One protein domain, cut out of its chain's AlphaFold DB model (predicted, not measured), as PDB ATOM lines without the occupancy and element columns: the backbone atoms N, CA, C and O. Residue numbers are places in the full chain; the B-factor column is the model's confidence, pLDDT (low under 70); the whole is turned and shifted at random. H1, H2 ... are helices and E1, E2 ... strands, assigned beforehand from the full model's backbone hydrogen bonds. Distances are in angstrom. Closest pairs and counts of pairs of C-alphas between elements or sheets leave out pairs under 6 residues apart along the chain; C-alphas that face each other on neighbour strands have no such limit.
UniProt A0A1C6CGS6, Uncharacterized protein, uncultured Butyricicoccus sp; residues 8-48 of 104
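This is residues 8 to 48 of the 104 residues of an uncharacterized protein of uncultured Butyricicoccus sp (UniProt A0A1C6CGS6). A short two-stranded hairpin, E1 and E2, has a helix at each end of its chain, H1 before it and H2 after it, close together at one end of the model; at the other end a long loop sticks out with residues 23 to 28. The 41 printed residues hold two named helices and two named strands, in the order H1, E1, E2, H2, the strands antiparallel and the class mixed. The whole is loose, with a radius of gyration of the C-alphas of 12.3 A, and flat, spanning 36 by 18 by 10 A.

Find C-alpha 8 at (135.301, 171.600, 210.049); from there H1 runs through residues 8 to 14, 10.4 A. E1, residues 15 to 17, and E2, residues 31 to 33, are 6.7 A each. H2, residues 38 to 47, runs 14.4 A to C-alpha 47 at (142.499, 174.189, 197.732).

Look at H1 and H2: they are close but not clearly touching, the closest C-alphas, of Ala 10 and Leu 45, being 6.9 A apart. They run opposite ways at a steep tilt of 40 degrees. In the hairpin E1 and E2, antiparallel at 137 degrees, N 32 and O 16 are within hydrogen-bond range at 2.9 A. E1 and H2 are apart. In H2 every O i to N i+4 pair is within hydrogen-bond range; in H1, 2 of 3 are.

The C-alphas farthest apart, of Gly 26 and Asn 39, are 36.7 A apart. The printed part has no cut. The link from E1 to E2 is long, 13 residues. No printed residue is under 70 in pLDDT.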
ATOM      1  N   GLU A   8     136.032 170.339 209.969       91.38
ATOM      2  CA  GLU A   8     135.301 171.600 210.049       91.38
ATOM      3  C   GLU A   8     135.584 172.469 208.815       91.38
ATOM      4  O   GLU A   8     134.643 172.831 208.120       91.38
ATOM      5  N   ASP A   9     136.858 172.656 208.449       92.50
ATOM      6  CA  ASP A   9     137.257 173.414 207.250       92.50
ATOM      7  C   ASP A   9     136.656 172.817 205.960       92.50
ATOM      8  O   ASP A   9     136.254 173.544 205.052       92.50
ATOM      9  N   ALA A  10     136.562 171.484 205.875       92.44
ATOM     10  CA  ALA A  10     135.926 170.804 204.748       92.44
ATOM     11  C   ALA A  10     134.399 170.991 204.724       92.44
ATOM     12  O   ALA A  10     133.820 171.123 203.652       92.44
ATOM     13  N   ILE A  11     133.739 170.995 205.885       89.69
ATOM     14  CA  ILE A  11     132.290 171.222 205.991       89.69
ATOM     15  C   ILE A  11     131.955 172.675 205.631       89.69
ATOM     16  O   ILE A  11     131.063 172.915 204.821       89.69
ATOM     17  N   ASP A  12     132.695 173.647 206.154       89.00
ATOM     18  CA  ASP A  12     132.438 175.070 205.899       89.00
ATOM     19  C   ASP A  12     132.519 175.423 204.402       89.00
ATOM     20  O   ASP A  12     131.870 176.356 203.931       89.00
ATOM     21  N   LEU A  13     133.271 174.633 203.631       89.62
ATOM     22  CA  LEU A  13     133.449 174.807 202.196       89.62
ATOM     23  C   LEU A  13     132.188 174.499 201.371       89.62
ATOM     24  O   LEU A  13     131.950 175.139 200.348       89.62
ATOM     25  N   PHE A  14     131.385 173.524 201.801       89.44
ATOM     26  CA  PHE A  14     130.194 173.083 201.063       89.44
ATOM     27  C   PHE A  14     128.883 173.569 201.691       89.44
ATOM     28  O   PHE A  14     127.867 173.643 200.997       89.44
ATOM     29  N   TRP A  15     128.889 173.896 202.987       88.31
ATOM     30  CA  TRP A  15     127.714 174.310 203.755       88.31
ATOM     31  C   TRP A  15     127.789 175.792 204.126       88.31
ATOM     32  O   TRP A  15     128.025 176.155 205.276       88.31
ATOM     33  N   ALA A  16     127.543 176.658 203.143       83.88
ATOM     34  CA  ALA A  16     127.485 178.096 203.373       83.88
ATOM     35  C   ALA A  16     126.249 178.492 204.201       83.88
ATOM     36  O   ALA A  16     125.201 177.838 204.147       83.88
ATOM     37  N   ILE A  17     126.364 179.598 204.940       84.69
ATOM     38  CA  ILE A  17     125.227 180.222 205.621       84.69
ATOM     39  C   ILE A  17     124.229 180.699 204.563       84.69
ATOM     40  O   ILE A  17     124.599 181.403 203.621       84.69
ATOM     41  N   ASP A  18     122.966 180.308 204.721       83.19
ATOM     42  CA  ASP A  18     121.879 180.831 203.908       83.19
ATOM     43  C   ASP A  18     121.711 182.332 204.204       83.19
ATOM     44  O   ASP A  18     121.410 182.681 205.346       83.19
ATOM     45  N   PRO A  19     121.901 183.235 203.225       80.88
ATOM     46  CA  PRO A  19     121.835 184.675 203.465       80.88
ATOM     47  C   PRO A  19     120.462 185.148 203.957       80.88
ATOM     48  O   PRO A  19     120.370 186.213 204.555       80.88
ATOM     49  N   GLU A  20     119.394 184.386 203.706       83.06
ATOM     50  CA  GLU A  20     118.057 184.698 204.223       83.06
ATOM     51  C   GLU A  20     117.892 184.320 205.703       83.06
ATOM     52  O   GLU A  20     116.991 184.821 206.369       83.06
ATOM     53  N   ASN A  21     118.763 183.449 206.215       83.12
ATOM     54  CA  ASN A  21     118.700 182.865 207.551       83.12
ATOM     55  C   ASN A  21     120.094 182.895 208.202       83.12
ATOM     56  O   ASN A  21     120.608 181.875 208.672       83.12
ATOM     57  N   ASP A  22     120.715 184.076 208.209       82.44
ATOM     58  CA  ASP A  22     122.059 184.322 208.748       82.44
ATOM     59  C   ASP A  22     122.086 184.533 210.275       82.44
ATOM     60  O   ASP A  22     123.151 184.690 210.874       82.44
ATOM     61  N   GLY A  23     120.911 184.509 210.914       84.19
ATOM     62  CA  GLY A  23     120.729 184.681 212.354       84.19
ATOM     63  C   GLY A  23     120.860 186.125 212.847       84.19
ATOM     64  O   GLY A  23     120.803 186.359 214.056       84.19
ATOM     65  N   ASN A  24     121.009 187.111 211.955       85.06
ATOM     66  CA  ASN A  24     121.091 188.529 212.325       85.06
ATOM     67  C   ASN A  24     119.773 189.065 212.923       85.06
ATOM     68  O   ASN A  24     119.757 190.053 213.655       85.06
ATOM     69  N   ASP A  25     118.659 188.388 212.656       85.31
ATOM     70  CA  ASP A  25     117.344 188.647 213.249       85.31
ATOM     71  C   ASP A  25     117.123 187.930 214.600       85.31
ATOM     72  O   ASP A  25     116.052 188.043 215.199       85.31
ATOM     73  N   GLY A  26     118.137 187.216 215.105       82.19
ATOM     74  CA  GLY A  26     118.059 186.402 216.317       82.19
ATOM     75  C   GLY A  26     117.417 185.025 216.118       82.19
ATOM     76  O   GLY A  26     117.207 184.314 217.105       82.19
ATOM     77  N   CYS A  27     117.107 184.632 214.878       79.81
ATOM     78  CA  CYS A  27     116.633 183.295 214.545       79.81
ATOM     79  C   CYS A  27     117.793 182.300 214.359       79.81
ATOM     80  O   CYS A  27     118.977 182.621 214.476       79.81
ATOM     81  N   MET A  28     117.441 181.035 214.121       83.62
ATOM     82  CA  MET A  28     118.404 179.953 213.924       83.62
ATOM     83  C   MET A  28     119.125 180.096 212.579       83.62
ATOM     84  O   MET A  28     118.476 180.258 211.549       83.62
ATOM     85  N   ILE A  29     120.452 179.948 212.589       83.75
ATOM     86  CA  ILE A  29     121.263 179.899 211.367       83.75
ATOM     87  C   ILE A  29     120.920 178.632 210.580       83.75
ATOM     88  O   ILE A  29     120.950 177.525 211.129       83.75
ATOM     89  N   VAL A  30     120.642 178.787 209.287       85.31
ATOM     90  CA  VAL A  30     120.441 177.663 208.365       85.31
ATOM     91  C   VAL A  30     121.663 177.528 207.462       85.31
ATOM     92  O   VAL A  30     122.099 178.489 206.834       85.31
ATOM     93  N   LEU A  31     122.213 176.316 207.386       85.12
ATOM     94  CA  LEU A  31     123.281 175.979 206.447       85.12
ATOM     95  C   LEU A  31     122.682 175.371 205.182       85.12
ATOM     96  O   LEU A  31     121.844 174.467 205.256       85.12
ATOM     97  N   LYS A  32     123.145 175.827 204.019       84.25
ATOM     98  CA  LYS A  32     122.680 175.349 202.719       84.25
ATOM     99  C   LYS A  32     123.834 174.723 201.951       84.25
ATOM    100  O   LYS A  32     124.846 175.367 201.697       84.25
ATOM    101  N   CYS A  33     123.653 173.464 201.565       84.25
ATOM    102  CA  CYS A  33     124.592 172.794 200.677       84.25
ATOM    103  C   CYS A  33     124.457 173.365 199.259       84.25
ATOM    104  O   CYS A  33     123.335 173.517 198.759       84.25
ATOM    105  N   GLY A  34     125.583 173.678 198.620       81.81
ATOM    106  CA  GLY A  34     125.616 173.989 197.191       81.81
ATOM    107  C   GLY A  34     125.354 172.760 196.310       81.81
ATOM    108  O   GLY A  34     125.364 171.618 196.771       81.81
ATOM    109  N   ASN A  35     125.121 172.994 195.018       90.06
ATOM    110  CA  ASN A  35     125.106 171.930 194.015       90.06
ATOM    111  C   ASN A  35     126.497 171.864 193.388       90.06
ATOM    112  O   ASN A  35     126.842 172.772 192.636       90.06
ATOM    113  N   TYR A  36     127.255 170.817 193.705       91.06
ATOM    114  CA  TYR A  36     128.617 170.622 193.212       91.06
ATOM    115  C   TYR A  36     128.716 169.320 192.419       91.06
ATOM    116  O   TYR A  36     128.161 168.296 192.834       91.06
ATOM    117  N   ASP A  37     129.433 169.342 191.301       95.31
ATOM    118  CA  ASP A  37     129.882 168.121 190.640       95.31
ATOM    119  C   ASP A  37     131.170 167.559 191.278       95.31
ATOM    120  O   ASP A  37     131.769 168.155 192.177       95.31
ATOM    121  N   SER A  38     131.598 166.368 190.849       95.06
ATOM    122  CA  SER A  38     132.790 165.720 191.407       95.06
ATOM    123  C   SER A  38     134.075 166.520 191.176       95.06
ATOM    124  O   SER A  38     134.939 166.526 192.048       95.06
ATOM    125  N   ASN A  39     134.201 167.211 190.039       95.94
ATOM    126  CA  ASN A  39     135.391 168.002 189.730       95.94
ATOM    127  C   ASN A  39     135.454 169.254 190.610       95.94
ATOM    128  O   ASN A  39     136.529 169.627 191.075       95.94
ATOM    129  N   GLU A  40     134.309 169.895 190.854       94.56
ATOM    130  CA  GLU A  40     134.203 171.036 191.765       94.56
ATOM    131  C   GLU A  40     134.568 170.628 193.194       94.56
ATOM    132  O   GLU A  40     135.376 171.301 193.830       94.56
ATOM    133  N   ILE A  41     134.061 169.484 193.669       93.62
ATOM    134  CA  ILE A  41     134.402 168.935 194.991       93.62
ATOM    135  C   ILE A  41     135.906 168.673 195.108       93.62
ATOM    136  O   ILE A  41     136.525 169.087 196.091       93.62
ATOM    137  N   GLU A  42     136.514 168.017 194.118       94.44
ATOM    138  CA  GLU A  42     137.953 167.735 194.115       94.44
ATOM    139  C   GLU A  42     138.792 169.018 194.111       94.44
ATOM    140  O   GLU A  42     139.741 169.136 194.891       94.44
ATOM    141  N   ALA A  43     138.431 170.002 193.283       94.50
ATOM    142  CA  ALA A  43     139.128 171.283 193.212       94.50
ATOM    143  C   ALA A  43     139.023 172.068 194.528       94.50
ATOM    144  O   ALA A  43     140.012 172.625 195.001       94.50
ATOM    145  N   MET A  44     137.834 172.080 195.134       93.94
ATOM    146  CA  MET A  44     137.563 172.741 196.407       93.94
ATOM    147  C   MET A  44     138.369 172.101 197.547       93.94
ATOM    148  O   MET A  44     139.081 172.808 198.259       93.94
ATOM    149  N   LEU A  45     138.348 170.770 197.681       94.88
ATOM    150  CA  LEU A  45     139.131 170.063 198.704       94.88
ATOM    151  C   LEU A  45     140.640 170.249 198.518       94.88
ATOM    152  O   LEU A  45     141.351 170.448 199.499       94.88
ATOM    153  N   SER A  46     141.122 170.237 197.274       93.88
ATOM    154  CA  SER A  46     142.546 170.423 196.957       93.88
ATOM    155  C   SER A  46     143.053 171.839 197.253       93.88
ATOM    156  O   SER A  46     144.260 172.053 197.354       93.88
ATOM    157  N   ALA A  47     142.153 172.818 197.371       93.31
ATOM    158  CA  ALA A  47     142.499 174.189 197.732       93.31
ATOM    159  C   ALA A  47     142.643 174.393 199.251       93.31
ATOM    160  O   ALA A  47     143.213 175.404 199.674       93.31
ATOM    161  N   LEU A  48     142.141 173.464 200.075       94.56
ATOM    162  CA  LEU A  48     142.321 173.528 201.522       94.56
ATOM    163  C   LEU A  48     143.778 173.222 201.892       94.56
ATOM    164  O   LEU A  48     144.400 172.333 201.308       94.56
TER     165      LEU A  48